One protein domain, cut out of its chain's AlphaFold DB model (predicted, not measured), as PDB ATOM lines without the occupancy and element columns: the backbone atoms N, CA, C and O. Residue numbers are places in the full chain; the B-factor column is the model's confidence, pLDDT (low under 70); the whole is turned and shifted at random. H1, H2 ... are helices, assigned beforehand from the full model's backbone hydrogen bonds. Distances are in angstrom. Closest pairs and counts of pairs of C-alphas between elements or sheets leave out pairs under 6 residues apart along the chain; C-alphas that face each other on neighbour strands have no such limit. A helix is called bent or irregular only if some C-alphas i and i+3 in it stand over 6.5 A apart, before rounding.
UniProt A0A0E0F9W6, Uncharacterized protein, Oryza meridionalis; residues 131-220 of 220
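AT A GLANCE: This is residues 131 to 220 of the 220 residues of an uncharacterized protein of Oryza meridionalis (UniProt A0A0E0F9W6). Two long helices, H2 and H3, lie side by side in a helical hairpin, and a short third helix, H1, points away to one side at a steep tilt, with its last residues near the end of the hairpin where H2 begins and H3 ends. After H3 a long tail with no named element, residues 192 to 220, turns back past that end, runs the length of the domain and finishes in a loop beyond the other end, where H3 begins. The printed part has 90 residues with three named helices, H1, H2 and H3 in that order along the chain, and no named strand. The class is all helix, though 40 of the 90 printed residues, under half, are in named elements. The whole is only just compact, close to loose, with a radius of gyration of the C-alphas of 14.4 A, and the C-alphas span 40 by 30 by 23 A.

HOW THE PARTS SIT: H1, residues 133 to 141, comes first along the printed part, and a tight link of 5 residues joins it to H2, residues 147 to 161. H1 and H2 are close but not clearly touching, with 1 pair of C-alphas within 8 A, those of Tyr 140 and Pro 147, 6.9 A apart. Their lines stand at a steep tilt of 51 degrees, and they run opposite ways. A long link of 14 residues then leads to H3, residues 176 to 191. H2 and H3 form a helical hairpin, two helices that follow each other in the chain, touch and run opposite ways. They have 13 pairs of C-alphas within 8 A, and their closest C-alphas, those of Val 148 and Ala 183, are 4.9 A apart. The tilt between their lines is a shallow one of 26 degrees, and their centres are 13.2 A apart. H1 and H3 only just touch, with 3 pairs of C-alphas within 8 A; the closest C-alphas are those of Ser 141 and Tyr 190, 6.2 A apart. H3 touches H1 with residues 187 to 190 alone. H1 and H3 run the same way at a steep tilt of 64 degrees. In H1, H2 and H3 every pair of backbone O of residue i and N of residue i+4 is within hydrogen-bond range.

IN THESE COORDINATES: H1 begins at Ile 133, with its C-alpha at (43.161, -21.857, 12.587), and ends at Ser 141, 12.1 A away from C-alpha to C-alpha. H2 runs from Pro 147 to Cys 161 and measures 21.0 A from first to last C-alpha. H3, the longest helix with 16 residues, runs from Pro 176 to Gln 191 over 22.1 A, and C-alpha 191 is at (30.458, -32.743, 20.126). None of the three helices is bent. The stretch after H3 can be followed from C-alpha 192 at (28.691, -30.942, 23.047) through C-alpha 203 at (48.007, -28.177, 17.758) to C-alpha 220 at (69.618, -24.006, 27.837).

THE WHOLE: The two C-alphas farthest apart are those of Gly 165 and Gly 193, at 42.8 A, and the first and last printed C-alphas, those of Trp 131 and Glu 220, are 32.2 A apart. The printed part has no cut, and Glu 220 is the chain's last residue. The link from H2 to H3, residues 162 to 175, has C-alphas 10 to 24 A from the mean of all C-alphas. Those of residues 192 to 220 lie 3 to 25 A from it. The mean pLDDT of the printed part is 93.6, and the model's confidence is low, under 70, at residues 164 and 220.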
ATOM      1  N   TRP A 131      46.630 -24.452   5.636       91.44
ATOM      2  CA  TRP A 131      45.475 -24.447   6.525       91.44
ATOM      3  C   TRP A 131      45.635 -23.389   7.616       91.44
ATOM      4  O   TRP A 131      46.723 -23.213   8.167       91.44
ATOM      5  N   THR A 132      44.546 -22.695   7.927       93.38
ATOM      6  CA  THR A 132      44.474 -21.687   8.985       93.38
ATOM      7  C   THR A 132      43.749 -22.230  10.213       93.38
ATOM      8  O   THR A 132      42.985 -23.190  10.129       93.38
ATOM      9  N   ILE A 133      43.924 -21.568  11.358       95.25
ATOM     10  CA  ILE A 133      43.161 -21.857  12.587       95.25
ATOM     11  C   ILE A 133      41.648 -21.820  12.321       95.25
ATOM     12  O   ILE A 133      40.908 -22.662  12.826       95.25
ATOM     13  N   ARG A 134      41.185 -20.880  11.484       92.19
ATOM     14  CA  ARG A 134      39.766 -20.749  11.133       92.19
ATOM     15  C   ARG A 134      39.249 -21.945  10.335       92.19
ATOM     16  O   ARG A 134      38.104 -22.337  10.546       92.19
ATOM     17  N   ASP A 135      40.073 -22.527   9.465       93.44
ATOM     18  CA  ASP A 135      39.695 -23.716   8.695       93.44
ATOM     19  C   ASP A 135      39.519 -24.925   9.619       93.44
ATOM     20  O   ASP A 135      38.508 -25.618   9.533       93.44
ATOM     21  N   PHE A 136      40.446 -25.128  10.563       96.19
ATOM     22  CA  PHE A 136      40.330 -26.187  11.571       96.19
ATOM     23  C   PHE A 136      39.111 -25.994  12.469       96.19
ATOM     24  O   PHE A 136      38.310 -26.913  12.594       96.19
ATOM     25  N   ASN A 137      38.927 -24.799  13.037       95.12
ATOM     26  CA  ASN A 137      37.762 -24.487  13.865       95.12
ATOM     27  C   ASN A 137      36.456 -24.770  13.102       95.12
ATOM     28  O   ASN A 137      35.608 -25.510  13.589       95.12
ATOM     29  N   ARG A 138      36.325 -24.291  11.857       94.50
ATOM     30  CA  ARG A 138      35.150 -24.568  11.016       94.50
ATOM     31  C   ARG A 138      34.928 -26.063  10.788       94.50
ATOM     32  O   ARG A 138      33.795 -26.533  10.896       94.50
ATOM     33  N   ALA A 139      35.980 -26.801  10.454       96.56
ATOM     34  CA  ALA A 139      35.888 -28.235  10.199       96.56
ATOM     35  C   ALA A 139      35.514 -29.016  11.477       96.56
ATOM     36  O   ALA A 139      34.724 -29.956  11.413       96.56
ATOM     37  N   TYR A 140      35.997 -28.580  12.645       98.06
ATOM     38  CA  TYR A 140      35.619 -29.139  13.945       98.06
ATOM     39  C   TYR A 140      34.174 -28.798  14.330       98.06
ATOM     40  O   TYR A 140      33.425 -29.683  14.740       98.06
ATOM     41  N   SER A 141      33.748 -27.542  14.158       96.00
ATOM     42  CA  SER A 141      32.381 -27.092  14.457       96.00
ATOM     43  C   SER A 141      31.326 -27.720  13.550       96.00
ATOM     44  O   SER A 141      30.213 -27.970  14.001       96.00
ATOM     45  N   SER A 142      31.657 -27.973  12.283       96.12
ATOM     46  CA  SER A 142      30.765 -28.668  11.343       96.12
ATOM     47  C   SER A 142      30.741 -30.186  11.539       96.12
ATOM     48  O   SER A 142      29.868 -30.855  10.989       96.12
ATOM     49  N   GLY A 143      31.682 -30.737  12.314       94.75
ATOM     50  CA  GLY A 143      31.846 -32.176  12.498       94.75
ATOM     51  C   GLY A 143      32.440 -32.900  11.285       94.75
ATOM     52  O   GLY A 143      32.460 -34.129  11.282       94.75
ATOM     53  N   GLU A 144      32.931 -32.174  10.273       96.44
ATOM     54  CA  GLU A 144      33.620 -32.748   9.107       96.44
ATOM     55  C   GLU A 144      34.878 -33.517   9.532       96.44
ATOM     56  O   GLU A 144      35.171 -34.602   9.026       96.44
ATOM     57  N   VAL A 145      35.605 -32.968  10.507       97.06
ATOM     58  CA  VAL A 145      36.775 -33.594  11.118       97.06
ATOM     59  C   VAL A 145      36.766 -33.343  12.624       97.06
ATOM     60  O   VAL A 145      36.111 -32.434  13.120       97.06
ATOM     61  N   THR A 146      37.509 -34.147  13.373       98.25
ATOM     62  CA  THR A 146      37.659 -34.017  14.826       98.25
ATOM     63  C   THR A 146      39.108 -33.707  15.205       98.25
ATOM     64  O   THR A 146      40.029 -34.165  14.512       98.25
ATOM     65  N   PRO A 147      39.346 -33.017  16.335       98.56
ATOM     66  CA  PRO A 147      40.691 -32.851  16.883       98.56
ATOM     67  C   PRO A 147      41.459 -34.178  17.013       98.56
ATOM     68  O   PRO A 147      42.643 -34.233  16.689       98.56
ATOM     69  N   VAL A 148      40.794 -35.284  17.386       98.62
ATOM     70  CA  VAL A 148      41.421 -36.624  17.455       98.62
ATOM     71  C   VAL A 148      41.919 -37.108  16.092       98.62
ATOM     72  O   VAL A 148      43.013 -37.669  16.004       98.62
ATOM     73  N   GLN A 149      41.151 -36.917  15.016       98.38
ATOM     74  CA  GLN A 149      41.589 -37.299  13.666       98.38
ATOM     75  C   GLN A 149      42.820 -36.494  13.234       98.38
ATOM     76  O   GLN A 149      43.765 -37.070  12.687       98.38
ATOM     77  N   VAL A 150      42.843 -35.192  13.531       98.31
ATOM     78  CA  VAL A 150      43.988 -34.317  13.237       98.31
ATOM     79  C   VAL A 150      45.216 -34.725  14.052       98.31
ATOM     80  O   VAL A 150      46.289 -34.904  13.477       98.31
ATOM     81  N   ALA A 151      45.061 -34.977  15.352       98.38
ATOM     82  CA  ALA A 151      46.136 -35.439  16.230       98.38
ATOM     83  C   ALA A 151      46.734 -36.781  15.772       98.38
ATOM     84  O   ALA A 151      47.954 -36.923  15.676       98.38
ATOM     85  N   LYS A 152      45.895 -37.757  15.392       98.31
ATOM     86  CA  LYS A 152      46.358 -39.040  14.832       98.31
ATOM     87  C   LYS A 152      47.134 -38.849  13.531       98.31
ATOM     88  O   LYS A 152      48.174 -39.481  13.338       98.31
ATOM     89  N   ARG A 153      46.659 -37.970  12.642       97.50
ATOM     90  CA  ARG A 153      47.351 -37.674  11.380       97.50
ATOM     91  C   ARG A 153      48.700 -36.999  11.618       97.50
ATOM     92  O   ARG A 153      49.661 -37.345  10.931       97.50
ATOM     93  N   PHE A 154      48.763 -36.083  12.583       96.75
ATOM     94  CA  PHE A 154      49.992 -35.429  13.020       96.75
ATOM     95  C   PHE A 154      51.008 -36.446  13.551       96.75
ATOM     96  O   PHE A 154      52.122 -36.502  13.039       96.75
ATOM     97  N   LEU A 155      50.617 -37.320  14.483       96.06
ATOM     98  CA  LEU A 155      51.506 -38.353  15.033       96.06
ATOM     99  C   LEU A 155      52.028 -39.314  13.955       96.06
ATOM    100  O   LEU A 155      53.202 -39.684  13.970       96.06
ATOM    101  N   ALA A 156      51.187 -39.680  12.983       94.62
ATOM    102  CA  ALA A 156      51.621 -40.478  11.839       94.62
ATOM    103  C   ALA A 156      52.694 -39.753  11.004       94.62
ATOM    104  O   ALA A 156      53.683 -40.372  10.623       94.62
ATOM    105  N   ALA A 157      52.531 -38.446  10.772       93.06
ATOM    106  CA  ALA A 157      53.507 -37.636  10.045       93.06
ATOM    107  C   ALA A 157      54.822 -37.460  10.823       93.06
ATOM    108  O   ALA A 157      55.894 -37.568  10.234       93.06
ATOM    109  N   VAL A 158      54.757 -37.251  12.143       92.12
ATOM    110  CA  VAL A 158      55.949 -37.194  13.009       92.12
ATOM    111  C   VAL A 158      56.720 -38.510  12.930       92.12
ATOM    112  O   VAL A 158      57.925 -38.502  12.690       92.12
ATOM    113  N   LYS A 159      56.028 -39.649  13.041       89.94
ATOM    114  CA  LYS A 159      56.648 -40.976  12.937       89.94
ATOM    115  C   LYS A 159      57.307 -41.217  11.575       89.94
ATOM    116  O   LYS A 159      58.379 -41.810  11.521       89.94
ATOM    117  N   GLU A 160      56.675 -40.771  10.492       89.44
ATOM    118  CA  GLU A 160      57.217 -40.863   9.132       89.44
ATOM    119  C   GLU A 160      58.490 -40.014   8.971       89.44
ATOM    120  O   GLU A 160      59.493 -40.497   8.452       89.44
ATOM    121  N   CYS A 161      58.485 -38.782   9.493       87.75
ATOM    122  CA  CYS A 161      59.620 -37.855   9.414       87.75
ATOM    123  C   CYS A 161      60.822 -38.294  10.268       87.75
ATOM    124  O   CYS A 161      61.973 -38.084   9.873       87.75
ATOM    125  N   SER A 162      60.560 -38.926  11.414       83.94
ATOM    126  CA  SER A 162      61.585 -39.498  12.296       83.94
ATOM    127  C   SER A 162      62.071 -40.882  11.841       83.94
ATOM    128  O   SER A 162      62.945 -41.466  12.482       83.94
ATOM    129  N   GLY A 163      61.491 -41.437  10.774       78.81
ATOM    130  CA  GLY A 163      61.825 -42.758  10.259       78.81
ATOM    131  C   GLY A 163      63.163 -42.820   9.504       78.81
ATOM    132  O   GLY A 163      63.749 -41.785   9.156       78.81
ATOM    133  N   PRO A 164      63.644 -44.042   9.198       69.94
ATOM    134  CA  PRO A 164      64.872 -44.248   8.440       69.94
ATOM    135  C   PRO A 164      64.789 -43.568   7.067       69.94
ATOM    136  O   PRO A 164      63.918 -43.891   6.264       69.94
ATOM    137  N   GLY A 165      65.706 -42.638   6.796       71.88
ATOM    138  CA  GLY A 165      65.840 -41.960   5.498       71.88
ATOM    139  C   GLY A 165      65.718 -40.441   5.570       71.88
ATOM    140  O   GLY A 165      66.414 -39.754   4.828       71.88
ATOM    141  N   LEU A 166      64.906 -39.916   6.493       76.19
ATOM    142  CA  LEU A 166      64.766 -38.473   6.720       76.19
ATOM    143  C   LEU A 166      65.530 -38.019   7.967       76.19
ATOM    144  O   LEU A 166      66.183 -36.978   7.923       76.19
ATOM    145  N   ASN A 167      65.483 -38.807   9.054       77.88
ATOM    146  CA  ASN A 167      66.104 -38.489  10.350       77.88
ATOM    147  C   ASN A 167      65.805 -37.047  10.819       77.88
ATOM    148  O   ASN A 167      66.665 -36.378  11.395       77.88
ATOM    149  N   MET A 168      64.593 -36.548  10.548       82.00
ATOM    150  CA  MET A 168      64.193 -35.187  10.901       82.00
ATOM    151  C   MET A 168      63.636 -35.167  12.326       82.00
ATOM    152  O   MET A 168      62.512 -35.599  12.571       82.00
ATOM    153  N   ALA A 169      64.416 -34.646  13.270       81.19
ATOM    154  CA  ALA A 169      64.036 -34.519  14.677       81.19
ATOM    155  C   ALA A 169      63.281 -33.201  14.950       81.19
ATOM    156  O   ALA A 169      63.785 -32.326  15.647       81.19
ATOM    157  N   PHE A 170      62.082 -33.032  14.375       86.75
ATOM    158  CA  PHE A 170      61.279 -31.812  14.584       86.75
ATOM    159  C   PHE A 170      60.834 -31.615  16.039       86.75
ATOM    160  O   PHE A 170      60.706 -30.480  16.487       86.75
ATOM    161  N   PHE A 171      60.594 -32.714  16.755       90.75
ATOM    162  CA  PHE A 171      60.214 -32.718  18.163       90.75
ATOM    163  C   PHE A 171      61.221 -33.564  18.931       90.75
ATOM    164  O   PHE A 171      61.403 -34.741  18.618       90.75
ATOM    165  N   ILE A 172      61.859 -32.962  19.932       89.81
ATOM    166  CA  ILE A 172      62.795 -33.656  20.825       89.81
ATOM    167  C   ILE A 172      62.082 -34.325  22.007       89.81
ATOM    168  O   ILE A 172      62.602 -35.283  22.571       89.81
ATOM    169  N   SER A 173      60.864 -33.877  22.326       91.12
ATOM    170  CA  SER A 173      60.003 -34.433  23.369       91.12
ATOM    171  C   SER A 173      58.537 -34.351  22.932       91.12
ATOM    172  O   SER A 173      58.079 -33.294  22.500       91.12
ATOM    173  N   TYR A 174      57.814 -35.476  22.972       93.06
ATOM    174  CA  TYR A 174      56.361 -35.551  22.766       93.06
ATOM    175  C   TYR A 174      55.808 -36.876  23.321       93.06
ATOM    176  O   TYR A 174      56.500 -37.893  23.294       93.06
ATOM    177  N   SER A 175      54.555 -36.886  23.789       95.25
ATOM    178  CA  SER A 175      53.847 -38.105  24.206       95.25
ATOM    179  C   SER A 175      52.615 -38.303  23.323       95.25
ATOM    180  O   SER A 175      51.693 -37.483  23.368       95.25
ATOM    181  N   PRO A 176      52.568 -39.376  22.509       95.94
ATOM    182  CA  PRO A 176      51.371 -39.737  21.756       95.94
ATOM    183  C   PRO A 176      50.129 -39.854  22.641       95.94
ATOM    184  O   PRO A 176      49.052 -39.418  22.244       95.94
ATOM    185  N   GLU A 177      50.280 -40.413  23.839       97.00
ATOM    186  CA  GLU A 177      49.199 -40.635  24.795       97.00
ATOM    187  C   GLU A 177      48.633 -39.306  25.297       97.00
ATOM    188  O   GLU A 177      47.419 -39.111  25.276       97.00
ATOM    189  N   ASP A 178      49.500 -38.372  25.688       97.00
ATOM    190  CA  ASP A 178      49.079 -37.052  26.155       97.00
ATOM    191  C   ASP A 178      48.436 -36.223  25.032       97.00
ATOM    192  O   ASP A 178      47.360 -35.654  25.222       97.00
ATOM    193  N   ILE A 179      49.024 -36.229  23.831       97.75
ATOM    194  CA  ILE A 179      48.471 -35.539  22.654       97.75
ATOM    195  C   ILE A 179      47.072 -36.070  22.316       97.75
ATOM    196  O   ILE A 179      46.151 -35.286  22.066       97.75
ATOM    197  N   ILE A 180      46.890 -37.393  22.306       98.38
ATOM    198  CA  ILE A 180      45.588 -38.005  22.021       98.38
ATOM    199  C   ILE A 180      44.583 -37.692  23.129       98.38
ATOM    200  O   ILE A 180      43.464 -37.296  22.807       98.38
ATOM    201  N   ARG A 181      44.975 -37.775  24.405       98.25
ATOM    202  CA  ARG A 181      44.112 -37.426  25.544       98.25
ATOM    203  C   ARG A 181      43.583 -35.992  25.433       98.25
ATOM    204  O   ARG A 181      42.376 -35.771  25.525       98.25
ATOM    205  N   GLN A 182      44.458 -35.018  25.176       98.25
ATOM    206  CA  GLN A 182      44.053 -33.617  24.994       98.25
ATOM    207  C   GLN A 182      43.109 -33.440  23.790       98.25
ATOM    208  O   GLN A 182      42.125 -32.694  23.853       98.25
ATOM    209  N   ALA A 183      43.367 -34.155  22.691       98.56
ATOM    210  CA  ALA A 183      42.518 -34.123  21.503       98.56
ATOM    211  C   ALA A 183      41.133 -34.751  21.745       98.56
ATOM    212  O   ALA A 183      40.135 -34.253  21.214       98.56
ATOM    213  N   GLU A 184      41.039 -35.814  22.547       98.69
ATOM    214  CA  GLU A 184      39.773 -36.433  22.960       98.69
ATOM    215  C   GLU A 184      38.934 -35.461  23.798       98.69
ATOM    216  O   GLU A 184      37.756 -35.250  23.501       98.69
ATOM    217  N   GLU A 185      39.547 -34.779  24.767       98.56
ATOM    218  CA  GLU A 185      38.888 -33.750  25.585       98.56
ATOM    219  C   GLU A 185      38.372 -32.570  24.746       98.56
ATOM    220  O   GLU A 185      37.290 -32.036  25.010       98.56
ATOM    221  N   SER A 186      39.124 -32.149  23.727       98.56
ATOM    222  CA  SER A 186      38.672 -31.132  22.766       98.56
ATOM    223  C   SER A 186      37.533 -31.651  21.882       98.56
ATOM    224  O   SER A 186      36.508 -30.989  21.723       98.56
ATOM    225  N   THR A 187      37.641 -32.880  21.378       98.62
ATOM    226  CA  THR A 187      36.600 -33.503  20.542       98.62
ATOM    227  C   THR A 187      35.266 -33.598  21.284       98.62
ATOM    228  O   THR A 187      34.227 -33.263  20.717       98.62
ATOM    229  N   LEU A 188      35.285 -33.974  22.566       98.56
ATOM    230  CA  LEU A 188      34.086 -34.011  23.409       98.56
ATOM    231  C   LEU A 188      33.434 -32.631  23.563       98.56
ATOM    232  O   LEU A 188      32.207 -32.533  23.563       98.56
ATOM    233  N   ARG A 189      34.229 -31.559  23.675       98.44
ATOM    234  CA  ARG A 189      33.720 -30.179  23.738       98.44
ATOM    235  C   ARG A 189      33.025 -29.771  22.443       98.44
ATOM    236  O   ARG A 189      31.914 -29.248  22.507       98.44
ATOM    237  N   TYR A 190      33.612 -30.072  21.285       98.06
ATOM    238  CA  TYR A 190      32.969 -29.814  19.990       98.06
ATOM    239  C   TYR A 190      31.677 -30.619  19.812       98.06
ATOM    240  O   TYR A 190      30.661 -30.050  19.422       98.06
ATOM    241  N   GLN A 191      31.666 -31.903  20.184       97.19
ATOM    242  CA  GLN A 191      30.458 -32.743  20.126       97.19
ATOM    243  C   GLN A 191      29.321 -32.219  21.013       97.19
ATOM    244  O   GLN A 191      28.150 -32.387  20.681       97.19
ATOM    245  N   ARG A 192      29.656 -31.579  22.137       97.50
ATOM    246  CA  ARG A 192      28.691 -30.942  23.047       97.50
ATOM    247  C   ARG A 192      28.290 -29.527  22.619       97.50
ATOM    248  O   ARG A 192      27.426 -28.940  23.261       97.50
ATOM    249  N   GLY A 193      28.906 -28.971  21.575       96.56
ATOM    250  CA  GLY A 193      28.681 -27.589  21.148       96.56
ATOM    251  C   GLY A 193      29.275 -26.541  22.094       96.56
ATOM    252  O   GLY A 193      28.829 -25.398  22.090       96.56
ATOM    253  N   THR A 194      30.267 -26.913  22.909       97.31
ATOM    254  CA  THR A 194      30.893 -26.038  23.916       97.31
ATOM    255  C   THR A 194      32.425 -25.965  23.766       97.31
ATOM    256  O   THR A 194      33.137 -26.311  24.717       97.31
ATOM    257  N   PRO A 195      32.975 -25.578  22.595       97.31
ATOM    258  CA  PRO A 195      34.414 -25.335  22.455       97.31
ATOM    259  C   PRO A 195      34.850 -24.129  23.307       97.31
ATOM    260  O   PRO A 195      34.079 -23.190  23.498       97.31
ATOM    261  N   LEU A 196      36.089 -24.127  23.809       97.25
ATOM    262  CA  LEU A 196      36.600 -23.043  24.664       97.25
ATOM    263  C   LEU A 196      36.826 -21.739  23.895       97.25
ATOM    264  O   LEU A 196      36.617 -20.666  24.444       97.25
ATOM    265  N   SER A 197      37.320 -21.817  22.659       97.06
ATOM    266  CA  SER A 197      37.553 -20.670  21.770       97.06
ATOM    267  C   SER A 197      37.874 -21.164  20.357       97.06
ATOM    268  O   SER A 197      37.943 -22.369  20.119       97.06
ATOM    269  N   ALA A 198      38.182 -20.247  19.435       95.69
ATOM    270  CA  ALA A 198      38.678 -20.608  18.108       95.69
ATOM    271  C   ALA A 198      40.014 -21.378  18.102       95.69
ATOM    272  O   ALA A 198      40.377 -21.945  17.074       95.69
ATOM    273  N   MET A 199      40.731 -21.401  19.230       97.50
ATOM    274  CA  MET A 199      41.969 -22.162  19.414       97.50
ATOM    275  C   MET A 199      41.736 -23.577  19.960       97.50
ATOM    276  O   MET A 199      42.688 -24.344  20.094       97.50
ATOM    277  N   ASP A 200      40.499 -23.941  20.306       98.19
ATOM    278  CA  ASP A 200      40.209 -25.258  20.866       98.19
ATOM    279  C   ASP A 200      40.497 -26.367  19.839       98.19
ATOM    280  O   ASP A 200      39.966 -26.350  18.729       98.19
ATOM    281  N   GLY A 201      41.357 -27.320  20.206       97.56
ATOM    282  CA  GLY A 201      41.765 -28.434  19.343       97.56
ATOM    283  C   GLY A 201      42.857 -28.092  18.323       97.56
ATOM    284  O   GLY A 201      43.175 -28.924  17.470       97.56
ATOM    285  N   ILE A 202      43.433 -26.888  18.384       98.12
ATOM    286  CA  ILE A 202      44.574 -26.494  17.553       98.12
ATOM    287  C   ILE A 202      45.872 -27.026  18.168       98.12
ATOM    288  O   ILE A 202      46.155 -26.799  19.341       98.12
ATOM    289  N   LEU A 203      46.681 -27.712  17.357       97.19
ATOM    290  CA  LEU A 203      48.007 -28.177  17.758       97.19
ATOM    291  C   LEU A 203      49.006 -27.014  17.746       97.19
ATOM    292  O   LEU A 203      49.128 -26.306  16.744       97.19
ATOM    293  N   VAL A 204      49.749 -26.853  18.840       96.69
ATOM    294  CA  VAL A 204      50.791 -25.829  19.002       96.69
ATOM    295  C   VAL A 204      52.068 -26.506  19.492       96.69
ATOM    296  O   VAL A 204      52.027 -27.318  20.412       96.69
ATOM    297  N   ALA A 205      53.199 -26.182  18.867       95.62
ATOM    298  CA  ALA A 205      54.516 -26.619  19.319       95.62
ATOM    299  C   ALA A 205      55.104 -25.578  20.282       95.62
ATOM    300  O   ALA A 205      55.023 -24.379  20.010       95.62
ATOM    301  N   VAL A 206      55.715 -26.035  21.374       96.06
ATOM    302  CA  VAL A 206      56.380 -25.178  22.364       96.06
ATOM    303  C   VAL A 206      57.890 -25.349  22.234       96.06
ATOM    304  O   VAL A 206      58.375 -26.462  22.036       96.06
ATOM    305  N   LYS A 207      58.632 -24.238  22.276       95.19
ATOM    306  CA  LYS A 207      60.099 -24.259  22.246       95.19
ATOM    307  C   LYS A 207      60.612 -24.824  23.570       95.19
ATOM    308  O   LYS A 207      60.121 -24.424  24.614       95.19
ATOM    309  N   ASP A 208      61.638 -25.666  23.519       94.88
ATOM    310  CA  ASP A 208      62.172 -26.388  24.686       94.88
ATOM    311  C   ASP A 208      62.951 -25.520  25.698       94.88
ATOM    312  O   ASP A 208      63.556 -26.036  26.624       94.88
ATOM    313  N   GLU A 209      62.930 -24.199  25.516       95.81
ATOM    314  CA  GLU A 209      63.382 -23.192  26.491       95.81
ATOM    315  C   GLU A 209      62.199 -22.657  27.335       95.81
ATOM    316  O   GLU A 209      62.362 -21.748  28.145       95.81
ATOM    317  N   ILE A 210      60.978 -23.155  27.092       96.00
ATOM    318  CA  ILE A 210      59.738 -22.731  27.748       96.00
ATOM    319  C   ILE A 210      59.079 -23.950  28.390       96.00
ATOM    320  O   ILE A 210      58.768 -24.928  27.710       96.00
ATOM    321  N   ASP A 211      58.787 -23.843  29.685       95.81
ATOM    322  CA  ASP A 211      58.147 -24.914  30.446       95.81
ATOM    323  C   ASP A 211      56.767 -25.285  29.882       95.81
ATOM    324  O   ASP A 211      55.869 -24.449  29.737       95.81
ATOM    325  N   CYS A 212      56.575 -26.577  29.611       95.38
ATOM    326  CA  CYS A 212      55.313 -27.137  29.141       95.38
ATOM    327  C   CYS A 212      55.075 -28.502  29.787       95.38
ATOM    328  O   CYS A 212      55.653 -29.505  29.382       95.38
ATOM    329  N   LEU A 213      54.207 -28.564  30.797       94.19
ATOM    330  CA  LEU A 213      53.895 -29.832  31.459       94.19
ATOM    331  C   LEU A 213      53.208 -30.818  30.490       94.19
ATOM    332  O   LEU A 213      52.366 -30.392  29.699       94.19
ATOM    333  N   PRO A 214      53.490 -32.133  30.583       93.62
ATOM    334  CA  PRO A 214      54.394 -32.801  31.529       93.62
ATOM    335  C   PRO A 214      55.843 -32.945  31.015       93.62
ATOM    336  O   PRO A 214      56.601 -33.758  31.544       93.62
ATOM    337  N   TYR A 215      56.213 -32.229  29.954       93.38
ATOM    338  CA  TYR A 215      57.500 -32.372  29.286       93.38
ATOM    339  C   TYR A 215      58.619 -31.690  30.087       93.38
ATOM    340  O   TYR A 215      58.397 -30.625  30.666       93.38
ATOM    341  N   PRO A 216      59.821 -32.293  30.152       93.44
ATOM    342  CA  PRO A 216      60.985 -31.616  30.702       93.44
ATOM    343  C   PRO A 216      61.457 -30.517  29.746       93.44
ATOM    344  O   PRO A 216      61.349 -30.677  28.534       93.44
ATOM    345  N   THR A 217      62.033 -29.462  30.310       95.00
ATOM    346  CA  THR A 217      62.695 -28.369  29.586       95.00
ATOM    347  C   THR A 217      64.189 -28.690  29.498       95.00
ATOM    348  O   THR A 217      64.827 -28.867  30.540       95.00
ATOM    349  N   THR A 218      64.751 -28.829  28.292       94.06
ATOM    350  CA  THR A 218      66.183 -29.151  28.086       94.06
ATOM    351  C   THR A 218      66.944 -28.134  27.233       94.06
ATOM    352  O   THR A 218      68.152 -28.284  27.039       94.06
ATOM    353  N   GLY A 219      66.263 -27.100  26.740       85.38
ATOM    354  CA  GLY A 219      66.865 -25.973  26.045       85.38
ATOM    355  C   GLY A 219      67.469 -24.995  27.045       85.38
ATOM    356  O   GLY A 219      66.738 -24.234  27.674       85.38
ATOM    357  N   GLU A 220      68.796 -25.022  27.161       55.25
ATOM    358  CA  GLU A 220      69.618 -24.006  27.837       55.25
ATOM    359  C   GLU A 220      70.441 -23.196  26.827       55.25
ATOM    360  O   GLU A 220      70.911 -23.786  25.821       55.25
TER     361      GLU A 220